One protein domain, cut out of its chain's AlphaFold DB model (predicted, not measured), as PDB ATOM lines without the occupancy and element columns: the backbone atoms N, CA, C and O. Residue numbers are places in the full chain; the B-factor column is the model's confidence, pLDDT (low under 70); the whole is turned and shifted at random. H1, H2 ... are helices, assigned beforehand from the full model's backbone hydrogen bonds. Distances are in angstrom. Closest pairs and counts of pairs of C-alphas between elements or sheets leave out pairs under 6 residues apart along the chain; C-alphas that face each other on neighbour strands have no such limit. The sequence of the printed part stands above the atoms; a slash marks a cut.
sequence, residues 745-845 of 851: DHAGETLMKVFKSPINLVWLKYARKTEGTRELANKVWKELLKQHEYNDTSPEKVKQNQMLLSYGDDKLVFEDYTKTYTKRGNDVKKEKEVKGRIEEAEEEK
ATOM      1  N   ASP A 745     -32.421 -37.965 -44.390       76.69
ATOM      2  CA  ASP A 745     -31.492 -38.227 -43.289       76.69
ATOM      3  C   ASP A 745     -32.217 -38.237 -41.928       76.69
ATOM      4  O   ASP A 745     -33.290 -37.650 -41.757       76.69
ATOM      5  N   HIS A 746     -31.618 -38.913 -40.945       75.31
ATOM      6  CA  HIS A 746     -32.114 -38.984 -39.571       75.31
ATOM      7  C   HIS A 746     -31.613 -37.783 -38.747       75.31
ATOM      8  O   HIS A 746     -30.417 -37.497 -38.739       75.31
ATOM      9  N   ALA A 747     -32.507 -37.097 -38.025       78.25
ATOM     10  CA  ALA A 747     -32.180 -35.898 -37.235       78.25
ATOM     11  C   ALA A 747     -31.726 -36.189 -35.786       78.25
ATOM     12  O   ALA A 747     -31.541 -35.263 -34.992       78.25
ATOM     13  N   GLY A 748     -31.574 -37.470 -35.440       84.88
ATOM     14  CA  GLY A 748     -31.423 -37.939 -34.064       84.88
ATOM     15  C   GLY A 748     -32.759 -37.974 -33.317       84.88
ATOM     16  O   GLY A 748     -33.737 -37.339 -33.721       84.88
ATOM     17  N   GLU A 749     -32.807 -38.720 -32.218       88.56
ATOM     18  CA  GLU A 749     -34.011 -38.904 -31.389       88.56
ATOM     19  C   GLU A 749     -33.832 -38.428 -29.945       88.56
ATOM     20  O   GLU A 749     -34.752 -38.539 -29.133       88.56
ATOM     21  N   THR A 750     -32.661 -37.896 -29.597       91.50
ATOM     22  CA  THR A 750     -32.333 -37.549 -28.209       91.50
ATOM     23  C   THR A 750     -33.336 -36.588 -27.562       91.50
ATOM     24  O   THR A 750     -33.834 -36.882 -26.475       91.50
ATOM     25  N   LEU A 751     -33.720 -35.481 -28.216       91.44
ATOM     26  CA  LEU A 751     -34.700 -34.555 -27.626       91.44
ATOM     27  C   LEU A 751     -36.091 -35.189 -27.548       91.44
ATOM     28  O   LEU A 751     -36.814 -34.957 -26.580       91.44
ATOM     29  N   MET A 752     -36.455 -36.026 -28.524       89.44
ATOM     30  CA  MET A 752     -37.709 -36.786 -28.483       89.44
ATOM     31  C   MET A 752     -37.757 -37.745 -27.284       89.44
ATOM     32  O   MET A 752     -38.830 -37.928 -26.708       89.44
ATOM     33  N   LYS A 753     -36.621 -38.329 -26.879       90.31
ATOM     34  CA  LYS A 753     -36.500 -39.163 -25.670       90.31
ATOM     35  C   LYS A 753     -36.614 -38.318 -24.397       90.31
ATOM     36  O   LYS A 753     -37.511 -38.579 -23.594       90.31
ATOM     37  N   VAL A 754     -35.808 -37.260 -24.269       91.44
ATOM     38  CA  VAL A 754     -35.805 -36.339 -23.110       91.44
ATOM     39  C   VAL A 754     -37.200 -35.762 -22.852       91.44
ATOM     40  O   VAL A 754     -37.681 -35.709 -21.720       91.44
ATOM     41  N   PHE A 755     -37.900 -35.358 -23.913       89.50
ATOM     42  CA  PHE A 755     -39.216 -34.727 -23.833       89.50
ATOM     43  C   PHE A 755     -40.376 -35.686 -24.140       89.50
ATOM     44  O   PHE A 755     -41.489 -35.245 -24.417       89.50
ATOM     45  N   LYS A 756     -40.160 -37.004 -24.036       86.25
ATOM     46  CA  LYS A 756     -41.226 -38.006 -24.188       86.25
ATOM     47  C   LYS A 756     -42.301 -37.876 -23.105       86.25
ATOM     48  O   LYS A 756     -43.478 -38.118 -23.364       86.25
ATOM     49  N   SER A 757     -41.896 -37.522 -21.883       84.00
ATOM     50  CA  SER A 757     -42.803 -37.346 -20.746       84.00
ATOM     51  C   SER A 757     -43.606 -36.042 -20.871       84.00
ATOM     52  O   SER A 757     -43.004 -34.976 -21.042       84.00
ATOM     53  N   PRO A 758     -44.943 -36.068 -20.687       81.44
ATOM     54  CA  PRO A 758     -45.765 -34.856 -20.665       81.44
ATOM     55  C   PRO A 758     -45.286 -33.807 -19.651       81.44
ATOM     56  O   PRO A 758     -45.384 -32.610 -19.909       81.44
ATOM     57  N   ILE A 759     -44.720 -34.244 -18.520       84.44
ATOM     58  CA  ILE A 759     -44.192 -33.356 -17.471       84.44
ATOM     59  C   ILE A 759     -42.997 -32.546 -17.996       84.44
ATOM     60  O   ILE A 759     -42.939 -31.333 -17.801       84.44
ATOM     61  N   ASN A 760     -42.086 -33.190 -18.730       89.38
ATOM     62  CA  ASN A 760     -40.903 -32.544 -19.300       89.38
ATOM     63  C   ASN A 760     -41.290 -31.519 -20.379       89.38
ATOM     64  O   ASN A 760     -40.703 -30.439 -20.455       89.38
ATOM     65  N   LEU A 761     -42.326 -31.813 -21.174       85.12
ATOM     66  CA  LEU A 761     -42.884 -30.871 -22.151       85.12
ATOM     67  C   LEU A 761     -43.529 -29.650 -21.488       85.12
ATOM     68  O   LEU A 761     -43.377 -28.531 -21.980       85.12
ATOM     69  N   VAL A 762     -44.246 -29.839 -20.377       84.25
ATOM     70  CA  VAL A 762     -44.803 -28.726 -19.591       84.25
ATOM     71  C   VAL A 762     -43.683 -27.854 -19.026       84.25
ATOM     72  O   VAL A 762     -43.762 -26.629 -19.126       84.25
ATOM     73  N   TRP A 763     -42.618 -28.468 -18.506       90.12
ATOM     74  CA  TRP A 763     -41.452 -27.741 -18.010       90.12
ATOM     75  C   TRP A 763     -40.803 -26.884 -19.108       90.12
ATOM     76  O   TRP A 763     -40.597 -25.687 -18.907       90.12
ATOM     77  N   LEU A 764     -40.573 -27.447 -20.302       88.88
ATOM     78  CA  LEU A 764     -39.967 -26.720 -21.426       88.88
ATOM     79  C   LEU A 764     -40.781 -25.479 -21.817       88.88
ATOM     80  O   LEU A 764     -40.218 -24.413 -22.066       88.88
ATOM     81  N   LYS A 765     -42.116 -25.577 -21.819       83.06
ATOM     82  CA  LYS A 765     -43.005 -24.433 -22.086       83.06
ATOM     83  C   LYS A 765     -42.861 -23.325 -21.052       83.06
ATOM     84  O   LYS A 765     -42.923 -22.149 -21.405       83.06
ATOM     85  N   TYR A 766     -42.707 -23.691 -19.782       86.75
ATOM     86  CA  TYR A 766     -42.477 -22.718 -18.722       86.75
ATOM     87  C   TYR A 766     -41.103 -22.057 -18.883       86.75
ATOM     88  O   TYR A 766     -41.018 -20.831 -18.878       86.75
ATOM     89  N   ALA A 767     -40.055 -22.841 -19.155       90.00
ATOM     90  CA  ALA A 767     -38.703 -22.337 -19.404       90.00
ATOM     91  C   ALA A 767     -38.648 -21.322 -20.564       90.00
ATOM     92  O   ALA A 767     -37.976 -20.301 -20.465       90.00
ATOM     93  N   ARG A 768     -39.450 -21.508 -21.624       89.62
ATOM     94  CA  ARG A 768     -39.593 -20.527 -22.724       89.62
ATOM     95  C   ARG A 768     -40.142 -19.164 -22.282       89.62
ATOM     96  O   ARG A 768     -39.963 -18.174 -22.984       89.62
ATOM     97  N   LYS A 769     -40.819 -19.075 -21.137       86.12
ATOM     98  CA  LYS A 769     -41.363 -17.816 -20.595       86.12
ATOM     99  C   LYS A 769     -40.438 -17.181 -19.557       86.12
ATOM    100  O   LYS A 769     -40.530 -15.975 -19.329       86.12
ATOM    101  N   THR A 770     -39.511 -17.946 -18.998       88.81
ATOM    102  CA  THR A 770     -38.599 -17.520 -17.932       88.81
ATOM    103  C   THR A 770     -37.363 -16.827 -18.498       88.81
ATOM    104  O   THR A 770     -36.664 -17.389 -19.329       88.81
ATOM    105  N   GLU A 771     -37.064 -15.608 -18.044       86.25
ATOM    106  CA  GLU A 771     -36.015 -14.745 -18.619       86.25
ATOM    107  C   GLU A 771     -34.636 -15.421 -18.734       86.25
ATOM    108  O   GLU A 771     -34.007 -15.317 -19.781       86.25
ATOM    109  N   GLY A 772     -34.214 -16.192 -17.723       84.94
ATOM    110  CA  GLY A 772     -32.909 -16.869 -17.717       84.94
ATOM    111  C   GLY A 772     -32.798 -18.130 -18.585       84.94
ATOM    112  O   GLY A 772     -31.692 -18.518 -18.943       84.94
ATOM    113  N   THR A 773     -33.911 -18.776 -18.945       89.44
ATOM    114  CA  THR A 773     -33.909 -20.033 -19.727       89.44
ATOM    115  C   THR A 773     -34.586 -19.901 -21.088       89.44
ATOM    116  O   THR A 773     -34.465 -20.799 -21.922       89.44
ATOM    117  N   ARG A 774     -35.242 -18.768 -21.355       91.69
ATOM    118  CA  ARG A 774     -36.039 -18.494 -22.557       91.69
ATOM    119  C   ARG A 774     -35.285 -18.743 -23.855       91.69
ATOM    120  O   ARG A 774     -35.829 -19.389 -24.746       91.69
ATOM    121  N   GLU A 775     -34.064 -18.231 -23.979       91.06
ATOM    122  CA  GLU A 775     -33.294 -18.334 -25.225       91.06
ATOM    123  C   GLU A 775     -32.967 -19.788 -25.572       91.06
ATOM    124  O   GLU A 775     -33.327 -20.264 -26.652       91.06
ATOM    125  N   LEU A 776     -32.353 -20.516 -24.635       93.25
ATOM    126  CA  LEU A 776     -32.029 -21.928 -24.820       93.25
ATOM    127  C   LEU A 776     -33.299 -22.770 -24.987       93.25
ATOM    128  O   LEU A 776     -33.362 -23.605 -25.884       93.25
ATOM    129  N   ALA A 777     -34.346 -22.513 -24.200       91.94
ATOM    130  CA  ALA A 777     -35.607 -23.246 -24.289       91.94
ATOM    131  C   ALA A 777     -36.290 -23.067 -25.652       91.94
ATOM    132  O   ALA A 777     -36.869 -24.014 -26.182       91.94
ATOM    133  N   ASN A 778     -36.197 -21.878 -26.252       88.50
ATOM    134  CA  ASN A 778     -36.701 -21.632 -27.601       88.50
ATOM    135  C   ASN A 778     -35.870 -22.358 -28.669       88.50
ATOM    136  O   ASN A 778     -36.455 -22.900 -29.608       88.50
ATOM    137  N   LYS A 779     -34.536 -22.422 -28.524       91.44
ATOM    138  CA  LYS A 779     -33.687 -23.242 -29.407       91.44
ATOM    139  C   LYS A 779     -34.052 -24.725 -29.293       91.44
ATOM    140  O   LYS A 779     -34.367 -25.344 -30.300       91.44
ATOM    141  N   VAL A 780     -34.121 -25.264 -28.075       92.56
ATOM    142  CA  VAL A 780     -34.517 -26.660 -27.808       92.56
ATOM    143  C   VAL A 780     -35.887 -26.974 -28.409       92.56
ATOM    144  O   VAL A 780     -36.050 -28.005 -29.050       92.56
ATOM    145  N   TRP A 781     -36.860 -26.074 -28.255       88.06
ATOM    146  CA  TRP A 781     -38.191 -26.223 -28.843       88.06
ATOM    147  C   TRP A 781     -38.153 -26.337 -30.370       88.06
ATOM    148  O   TRP A 781     -38.773 -27.230 -30.947       88.06
ATOM    149  N   LYS A 782     -37.403 -25.445 -31.026       86.75
ATOM    150  CA  LYS A 782     -37.221 -25.443 -32.481       86.75
ATOM    151  C   LYS A 782     -36.556 -26.734 -32.961       86.75
ATOM    152  O   LYS A 782     -37.038 -27.344 -33.911       86.75
ATOM    153  N   GLU A 783     -35.482 -27.164 -32.303       89.44
ATOM    154  CA  GLU A 783     -34.753 -28.374 -32.695       89.44
ATOM    155  C   GLU A 783     -35.560 -29.657 -32.406       89.44
ATOM    156  O   GLU A 783     -35.550 -30.574 -33.224       89.44
ATOM    157  N   LEU A 784     -36.355 -29.703 -31.327       89.06
ATOM    158  CA  LEU A 784     -37.285 -30.807 -31.041       89.06
ATOM    159  C   LEU A 784     -38.351 -30.962 -32.137       89.06
ATOM    160  O   LEU A 784     -38.626 -32.077 -32.581       89.06
ATOM    161  N   LEU A 785     -38.942 -29.854 -32.599       84.50
ATOM    162  CA  LEU A 785     -39.912 -29.891 -33.699       84.50
ATOM    163  C   LEU A 785     -39.274 -30.379 -34.998       84.50
ATOM    164  O   LEU A 785     -39.866 -31.204 -35.687       84.50
ATOM    165  N   LYS A 786     -38.051 -29.938 -35.306       84.94
ATOM    166  CA  LYS A 786     -37.318 -30.461 -36.462       84.94
ATOM    167  C   LYS A 786     -37.016 -31.957 -36.316       84.94
ATOM    168  O   LYS A 786     -37.175 -32.680 -37.289       84.94
ATOM    169  N   GLN A 787     -36.651 -32.467 -35.136       86.88
ATOM    170  CA  GLN A 787     -36.482 -33.919 -34.951       86.88
ATOM    171  C   GLN A 787     -37.777 -34.685 -35.248       86.88
ATOM    172  O   GLN A 787     -37.750 -35.670 -35.983       86.88
ATOM    173  N   HIS A 788     -38.923 -34.201 -34.763       86.12
ATOM    174  CA  HIS A 788     -40.223 -34.776 -35.119       86.12
ATOM    175  C   HIS A 788     -40.511 -34.712 -36.623       86.12
ATOM    176  O   HIS A 788     -41.013 -35.692 -37.180       86.12
ATOM    177  N   GLU A 789     -40.151 -33.604 -37.278       83.44
ATOM    178  CA  GLU A 789     -40.309 -33.426 -38.722       83.44
ATOM    179  C   GLU A 789     -39.488 -34.465 -39.481       83.44
ATOM    180  O   GLU A 789     -40.030 -35.143 -40.351       83.44
ATOM    181  N   TYR A 790     -38.205 -34.617 -39.135       83.38
ATOM    182  CA  TYR A 790     -37.252 -35.497 -39.811       83.38
ATOM    183  C   TYR A 790     -37.444 -36.988 -39.481       83.38
ATOM    184  O   TYR A 790     -37.164 -37.848 -40.316       83.38
ATOM    185  N   ASN A 791     -38.036 -37.311 -38.334       83.06
ATOM    186  CA  ASN A 791     -38.373 -38.687 -37.949       83.06
ATOM    187  C   ASN A 791     -39.817 -39.081 -38.304       83.06
ATOM    188  O   ASN A 791     -40.349 -40.047 -37.764       83.06
ATOM    189  N   ASP A 792     -40.453 -38.332 -39.209       83.25
ATOM    190  CA  ASP A 792     -41.777 -38.626 -39.775       83.25
ATOM    191  C   ASP A 792     -42.904 -38.727 -38.720       83.25
ATOM    192  O   ASP A 792     -43.805 -39.566 -38.784       83.25
ATOM    193  N   THR A 793     -42.866 -37.865 -37.697       86.31
ATOM    194  CA  THR A 793     -43.945 -37.803 -36.703       86.31
ATOM    195  C   THR A 793     -45.115 -36.989 -37.256       86.31
ATOM    196  O   THR A 793     -45.002 -35.780 -37.440       86.31
ATOM    197  N   SER A 794     -46.277 -37.612 -37.473       83.75
ATOM    198  CA  SER A 794     -47.427 -36.887 -38.034       83.75
ATOM    199  C   SER A 794     -47.871 -35.702 -37.148       83.75
ATOM    200  O   SER A 794     -47.801 -35.790 -35.912       83.75
ATOM    201  N   PRO A 795     -48.370 -34.595 -37.738       83.62
ATOM    202  CA  PRO A 795     -48.902 -33.457 -36.987       83.62
ATOM    203  C   PRO A 795     -49.970 -33.851 -35.956       83.62
ATOM    204  O   PRO A 795     -50.008 -33.295 -34.857       83.62
ATOM    205  N   GLU A 796     -50.804 -34.849 -36.251       80.94
ATOM    206  CA  GLU A 796     -51.808 -35.372 -35.319       80.94
ATOM    207  C   GLU A 796     -51.157 -35.983 -34.076       80.94
ATOM    208  O   GLU A 796     -51.616 -35.727 -32.964       80.94
ATOM    209  N   LYS A 797     -50.066 -36.737 -34.245       80.88
ATOM    210  CA  LYS A 797     -49.334 -37.379 -33.145       80.88
ATOM    211  C   LYS A 797     -48.591 -36.354 -32.284       80.88
ATOM    212  O   LYS A 797     -48.632 -36.436 -31.057       80.88
ATOM    213  N   VAL A 798     -47.996 -35.331 -32.904       78.75
ATOM    214  CA  VAL A 798     -47.392 -34.185 -32.193       78.75
ATOM    215  C   VAL A 798     -48.447 -33.423 -31.378       78.75
ATOM    216  O   VAL A 798     -48.215 -33.060 -30.222       78.75
ATOM    217  N   LYS A 799     -49.647 -33.239 -31.943       75.25
ATOM    218  CA  LYS A 799     -50.783 -32.586 -31.277       75.25
ATOM    219  C   LYS A 799     -51.353 -33.425 -30.128       75.25
ATOM    220  O   LYS A 799     -51.678 -32.866 -29.080       75.25
ATOM    221  N   GLN A 800     -51.450 -34.748 -30.295       71.88
ATOM    222  CA  GLN A 800     -51.917 -35.690 -29.266       71.88
ATOM    223  C   GLN A 800     -50.985 -35.754 -28.052       71.88
ATOM    224  O   GLN A 800     -51.470 -35.831 -26.927       71.88
ATOM    225  N   ASN A 801     -49.672 -35.603 -28.249       66.38
ATOM    226  CA  ASN A 801     -48.686 -35.528 -27.162       66.38
ATOM    227  C   ASN A 801     -48.738 -34.202 -26.367       66.38
ATOM    228  O   ASN A 801     -47.844 -33.908 -25.579       66.38
ATOM    229  N   GLN A 802     -49.783 -33.387 -26.570       64.56
ATOM    230  CA  GLN A 802     -50.036 -32.114 -25.891       64.56
ATOM    231  C   GLN A 802     -48.873 -31.111 -25.948       64.56
ATOM    232  O   GLN A 802     -48.779 -30.219 -25.098       64.56
ATOM    233  N   MET A 803     -48.030 -31.154 -26.989       61.75
ATOM    234  CA  MET A 803     -47.016 -30.115 -27.208       61.75
ATOM    235  C   MET A 803     -47.638 -28.701 -27.247       61.75
ATOM    236  O   MET A 803     -46.982 -27.736 -26.898       61.75
ATOM    237  N   LEU A 804     -48.933 -28.540 -27.553       59.00
ATOM    238  CA  LEU A 804     -49.489 -27.252 -28.001       59.00
ATOM    239  C   LEU A 804     -50.728 -26.741 -27.250       59.00
ATOM    240  O   LEU A 804     -51.673 -26.251 -27.858       59.00
ATOM    241  N   LEU A 805     -50.736 -26.788 -25.920       51.91
ATOM    242  CA  LEU A 805     -51.769 -26.096 -25.136       51.91
ATOM    243  C   LEU A 805     -51.147 -25.055 -24.195       51.91
ATOM    244  O   LEU A 805     -50.825 -25.383 -23.058       51.91
ATOM    245  N   SER A 806     -50.922 -23.830 -24.710       52.25
ATOM    246  CA  SER A 806     -51.457 -22.552 -24.181       52.25
ATOM    247  C   SER A 806     -50.844 -21.313 -24.902       52.25
ATOM    248  O   SER A 806     -49.691 -20.975 -24.640       52.25
ATOM    249  N   TYR A 807     -51.661 -20.587 -25.689       51.38
ATOM    250  CA  TYR A 807     -51.459 -19.236 -26.289       51.38
ATOM    251  C   TYR A 807     -50.719 -19.072 -27.646       51.38
ATOM    252  O   TYR A 807     -49.995 -19.943 -28.110       51.38
ATOM    253  N   GLY A 808     -51.021 -17.946 -28.317       55.41
ATOM    254  CA  GLY A 808     -51.073 -17.750 -29.779       55.41
ATOM    255  C   GLY A 808     -49.798 -17.897 -30.621       55.41
ATOM    256  O   GLY A 808     -49.939 -18.215 -31.801       55.41
ATOM    257  N   ASP A 809     -48.594 -17.753 -30.061       58.31
ATOM    258  CA  ASP A 809     -47.343 -17.921 -30.830       58.31
ATOM    259  C   ASP A 809     -47.077 -19.390 -31.200       58.31
ATOM    260  O   ASP A 809     -46.576 -19.694 -32.282       58.31
ATOM    261  N   ASP A 810     -47.503 -20.330 -30.353       63.09
ATOM    262  CA  ASP A 810     -47.299 -21.766 -30.581       63.09
ATOM    263  C   ASP A 810     -48.178 -22.312 -31.720       63.09
ATOM    264  O   ASP A 810     -47.846 -23.318 -32.351       63.09
ATOM    265  N   LYS A 811     -49.285 -21.625 -32.036       67.94
ATOM    266  CA  LYS A 811     -50.166 -21.987 -33.153       67.94
ATOM    267  C   LYS A 811     -49.486 -21.745 -34.502       67.94
ATOM    268  O   LYS A 811     -49.542 -22.614 -35.365       67.94
ATOM    269  N   LEU A 812     -48.820 -20.599 -34.663       67.00
ATOM    270  CA  LEU A 812     -48.109 -20.246 -35.896       67.00
ATOM    271  C   LEU A 812     -46.920 -21.177 -36.148       67.00
ATOM    272  O   LEU A 812     -46.722 -21.629 -37.272       67.00
ATOM    273  N   VAL A 813     -46.175 -21.528 -35.096       69.12
ATOM    274  CA  VAL A 813     -45.050 -22.471 -35.183       69.12
ATOM    275  C   VAL A 813     -45.521 -23.874 -35.589       69.12
ATOM    276  O   VAL A 813     -44.857 -24.548 -36.372       69.12
ATOM    277  N   PHE A 814     -46.689 -24.320 -35.117       73.31
ATOM    278  CA  PHE A 814     -47.250 -25.610 -35.528       73.31
ATOM    279  C   PHE A 814     -47.834 -25.603 -36.948       73.31
ATOM    280  O   PHE A 814     -47.762 -26.606 -37.662       73.31
ATOM    281  N   GLU A 815     -48.412 -24.481 -37.378       75.62
ATOM    282  CA  GLU A 815     -48.817 -24.297 -38.773       75.62
ATOM    283  C   GLU A 815     -47.601 -24.334 -39.708       75.62
ATOM    284  O   GLU A 815     -47.686 -24.935 -40.780       75.62
ATOM    285  N   ASP A 816     -46.471 -23.753 -39.293       77.75
ATOM    286  CA  ASP A 816     -45.198 -23.841 -40.014       77.75
ATOM    287  C   ASP A 816     -44.684 -25.288 -40.065       77.75
ATOM    288  O   ASP A 816     -44.481 -25.813 -41.156       77.75
ATOM    289  N   TYR A 817     -44.643 -25.988 -38.926       81.88
ATOM    290  CA  TYR A 817     -44.312 -27.419 -38.855       81.88
ATOM    291  C   TYR A 817     -45.167 -28.282 -39.794       81.88
ATOM    292  O   TYR A 817     -44.668 -29.144 -40.512       81.88
ATOM    293  N   THR A 818     -46.482 -28.056 -39.818       82.12
ATOM    294  CA  THR A 818     -47.399 -28.832 -40.668       82.12
ATOM    295  C   THR A 818     -47.101 -28.595 -42.153       82.12
ATOM    296  O   THR A 818     -47.150 -29.528 -42.964       82.12
ATOM    297  N   LYS A 819     -46.754 -27.353 -42.518       83.69
ATOM    298  CA  LYS A 819     -46.346 -26.991 -43.881       83.69
ATOM    299  C   LYS A 819     -45.001 -27.617 -44.246       83.69
ATOM    300  O   LYS A 819     -44.902 -28.193 -45.332       83.69
ATOM    301  N   THR A 820     -43.993 -27.531 -43.376       82.19
ATOM    302  CA  THR A 820     -42.654 -28.087 -43.630       82.19
ATOM    303  C   THR A 820     -42.686 -29.611 -43.695       82.19
ATOM    304  O   THR A 820     -42.215 -30.165 -44.686       82.19
ATOM    305  N   TYR A 821     -43.391 -30.284 -42.779       84.25
ATOM    306  CA  TYR A 821     -43.634 -31.732 -42.803       84.25
ATOM    307  C   TYR A 821     -44.267 -32.198 -44.124       84.25
ATOM    308  O   TYR A 821     -43.770 -33.117 -44.777       84.25
ATOM    309  N   THR A 822     -45.334 -31.526 -44.571       83.56
ATOM    310  CA  THR A 822     -46.017 -31.874 -45.830       83.56
ATOM    311  C   THR A 822     -45.107 -31.651 -47.040       83.56
ATOM    312  O   THR A 822     -45.069 -32.474 -47.958       83.56
ATOM    313  N   LYS A 823     -44.343 -30.549 -47.047       84.06
ATOM    314  CA  LYS A 823     -43.373 -30.243 -48.103       84.06
ATOM    315  C   LYS A 823     -42.270 -31.301 -48.159       84.06
ATOM    316  O   LYS A 823     -42.032 -31.854 -49.229       84.06
ATOM    317  N   ARG A 824     -41.679 -31.649 -47.015       82.75
ATOM    318  CA  ARG A 824     -40.667 -32.703 -46.889       82.75
ATOM    319  C   ARG A 824     -41.197 -34.046 -47.378       82.75
ATOM    320  O   ARG A 824     -40.523 -34.704 -48.162       82.75
ATOM    321  N   GLY A 825     -42.408 -34.441 -46.980       79.56
ATOM    322  CA  GLY A 825     -43.030 -35.682 -47.447       79.56
ATOM    323  C   GLY A 825     -43.148 -35.752 -48.976       79.56
ATOM    324  O   GLY A 825     -42.937 -36.810 -49.568       79.56
ATOM    325  N   ASN A 826     -43.417 -34.620 -49.633       80.31
ATOM    326  CA  ASN A 826     -43.424 -34.522 -51.095       80.31
ATOM    327  C   ASN A 826     -42.008 -34.556 -51.695       80.31
ATOM    328  O   ASN A 826     -41.807 -35.201 -52.723       80.31
ATOM    329  N   ASP A 827     -41.033 -33.902 -51.063       80.75
ATOM    330  CA  ASP A 827     -39.637 -33.885 -51.514       80.75
ATOM    331  C   ASP A 827     -38.985 -35.275 -51.389       80.75
ATOM    332  O   ASP A 827     -38.345 -35.736 -52.331       80.75
ATOM    333  N   VAL A 828     -39.245 -36.006 -50.299       78.75
ATOM    334  CA  VAL A 828     -38.796 -37.398 -50.098       78.75
ATOM    335  C   VAL A 828     -39.404 -38.341 -51.141       78.75
ATOM    336  O   VAL A 828     -38.711 -39.226 -51.645       78.75
ATOM    337  N   LYS A 829     -40.684 -38.162 -51.499       80.00
ATOM    338  CA  LYS A 829     -41.319 -38.936 -52.583       80.00
ATOM    339  C   LYS A 829     -40.641 -38.673 -53.928       80.00
ATOM    340  O   LYS A 829     -40.264 -39.627 -54.602       80.00
ATOM    341  N   LYS A 830     -40.409 -37.403 -54.271       79.94
ATOM    342  CA  LYS A 830     -39.696 -37.014 -55.498       79.94
ATOM    343  C   LYS A 830     -38.267 -37.554 -55.540       79.94
ATOM    344  O   LYS A 830     -37.835 -38.030 -56.581       79.94
ATOM    345  N   GLU A 831     -37.532 -37.500 -54.431       77.38
ATOM    346  CA  GLU A 831     -36.155 -38.005 -54.365       77.38
ATOM    347  C   GLU A 831     -36.103 -39.527 -54.567       77.38
ATOM    348  O   GLU A 831     -35.260 -40.015 -55.320       77.38
ATOM    349  N   LYS A 832     -37.051 -40.279 -53.986       78.00
ATOM    350  CA  LYS A 832     -37.190 -41.726 -54.228       78.00
ATOM    351  C   LYS A 832     -37.552 -42.049 -55.681       78.00
ATOM    352  O   LYS A 832     -36.973 -42.974 -56.240       78.00
ATOM    353  N   GLU A 833     -38.451 -41.286 -56.301       79.69
ATOM    354  CA  GLU A 833     -38.803 -41.444 -57.722       79.69
ATOM    355  C   GLU A 833     -37.611 -41.158 -58.647       79.69
ATOM    356  O   GLU A 833     -37.351 -41.917 -59.578       79.69
ATOM    357  N   VAL A 834     -36.849 -40.091 -58.382       78.75
ATOM    358  CA  VAL A 834     -35.638 -39.758 -59.151       78.75
ATOM    359  C   VAL A 834     -34.578 -40.844 -58.992       78.75
ATOM    360  O   VAL A 834     -33.987 -41.256 -59.986       78.75
ATOM    361  N   LYS A 835     -34.356 -41.338 -57.769       76.50
ATOM    362  CA  LYS A 835     -33.380 -42.399 -57.514       76.50
ATOM    363  C   LYS A 835     -33.771 -43.714 -58.192       76.50
ATOM    364  O   LYS A 835     -32.921 -44.311 -58.839       76.50
ATOM    365  N   GLY A 836     -35.049 -44.097 -58.134       76.19
ATOM    366  CA  GLY A 836     -35.565 -45.263 -58.855       76.19
ATOM    367  C   GLY A 836     -35.354 -45.154 -60.367       76.19
ATOM    368  O   GLY A 836     -34.873 -46.094 -60.981       76.19
ATOM    369  N   ARG A 837     -35.594 -43.974 -60.956       78.44
ATOM    370  CA  ARG A 837     -35.330 -43.723 -62.385       78.44
ATOM    371  C   ARG A 837     -33.843 -43.756 -62.752       78.44
ATOM    372  O   ARG A 837     -33.517 -44.102 -63.882       78.44
ATOM    373  N   ILE A 838     -32.952 -43.354 -61.843       76.00
ATOM    374  CA  ILE A 838     -31.498 -43.449 -62.048       76.00
ATOM    375  C   ILE A 838     -31.051 -44.910 -61.973       76.00
ATOM    376  O   ILE A 838     -30.313 -45.343 -62.847       76.00
ATOM    377  N   GLU A 839     -31.518 -45.667 -60.979       77.44
ATOM    378  CA  GLU A 839     -31.211 -47.097 -60.837       77.44
ATOM    379  C   GLU A 839     -31.729 -47.896 -62.044       77.44
ATOM    380  O   GLU A 839     -30.995 -48.707 -62.597       77.44
ATOM    381  N   GLU A 840     -32.937 -47.598 -62.525       79.44
ATOM    382  CA  GLU A 840     -33.520 -48.199 -63.732       79.44
ATOM    383  C   GLU A 840     -32.711 -47.842 -64.995       79.44
ATOM    384  O   GLU A 840     -32.399 -48.716 -65.801       79.44
ATOM    385  N   ALA A 841     -32.264 -46.588 -65.131       74.69
ATOM    386  CA  ALA A 841     -31.402 -46.158 -66.236       74.69
ATOM    387  C   ALA A 841     -29.976 -46.747 -66.169       74.69
ATOM    388  O   ALA A 841     -29.365 -47.004 -67.208       74.69
ATOM    389  N   GLU A 842     -29.423 -46.953 -64.972       76.88
ATOM    390  CA  GLU A 842     -28.137 -47.627 -64.772       76.88
ATOM    391  C   GLU A 842     -28.236 -49.127 -65.063       76.88
ATOM    392  O   GLU A 842     -27.323 -49.679 -65.677       76.88
ATOM    393  N   GLU A 843     -29.337 -49.778 -64.688       77.62
ATOM    394  CA  GLU A 843     -29.601 -51.185 -64.999       77.62
ATOM    395  C   GLU A 843     -29.803 -51.382 -66.512       77.62
ATOM    396  O   GLU A 843     -29.179 -52.255 -67.111       77.62
ATOM    397  N   GLU A 844     -30.565 -50.502 -67.176       79.50
ATOM    398  CA  GLU A 844     -30.687 -50.479 -68.641       79.50
ATOM    399  C   GLU A 844     -29.345 -50.244 -69.343       79.50
ATOM    400  O   GLU A 844     -29.106 -50.775 -70.432       79.50
ATOM    401  N   LYS A 845     -28.469 -49.421 -68.755       78.31
ATOM    402  CA  LYS A 845     -27.117 -49.198 -69.268       78.31
ATOM    403  C   LYS A 845     -26.260 -50.456 -69.111       78.31
ATOM    404  O   LYS A 845     -25.601 -50.836 -70.071       78.31
TER     405      LYS A 845
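AT A GLANCE: This is residues 745 to 845 of the 851 residues of an uncharacterized protein of Peronospora effusa (UniProt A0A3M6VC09). The model is a small head of helices with one very long helix, H5, running out of it as an arm: residues 826 to 845 of H5 stick out free. In the head, H3 is in the middle; H1 packs on it, H2 forms a helical hairpin with it, H5 passes it near its last residues, and short H4 sits close to both H3 and H5. The printed part has 101 residues with five named helices, H1 to H5 in chain order, and no named strand, so its class is all helix. The whole is loose, with a radius of gyration of the C-alphas of 17.4 A, and spans 61 by 24 by 22 A, the arm making the length.

IN THESE COORDINATES: Begin at Asp 745 and go on to C-alpha 750 at (-32.333, -37.549, -28.209), where H1 starts; it covers residues 750 to 754. Next come H2, residues 758 to 767, 14.4 A from first to last C-alpha, and H3, residues 774 to 790, 24.3 A. H4 is short, residues 795 to 800. Then find C-alpha 809 at (-47.343, -17.921, -30.830); from there H5 runs through residues 809 to 845, 53.5 A, to C-alpha 845 at (-27.117, -49.198, -69.268).

HOW THE PARTS SIT: Look first at H3, the hub, which touches three helices. H1 touches it, the closest C-alphas being those of Leu 751 and Leu 784, 5.7 A apart. H2 touches residues 774 to 781 of H3 alone, closest at the C-alphas of Ala 767 and Arg 774, 5.6 A; this hairpin has a steep tilt of 43 degrees, opposite ways. Farther along, residues 785 to 790 of H3 touch residues 817 to 821 of H5, with the C-alphas of Glu 789 and Tyr 821 closest at 5.5 A; the two run the same way at 37 degrees, a tilt only just steep. H4 is close to H5 but not clearly touching, closest at the C-alphas of Pro 795 and Thr 818, 6.1 A. It is likewise close to H3 but not clearly touching, with the C-alphas of His 788 and Val 798 closest at 7.8 A. H1 and H2 are each apart from H4 and from H5. In the five helices every O i to N i+4 pair is within hydrogen-bond range.

THE WHOLE: The C-alphas farthest apart are those of Glu 771 and Lys 845, 61.9 A. Without the free stretch, the body of 81 residues spans 36 by 26 by 21 A. The printed part has no cut and no long link. The mean pLDDT of the printed part is 80.6; look for values under 70 at residues 801 to 813.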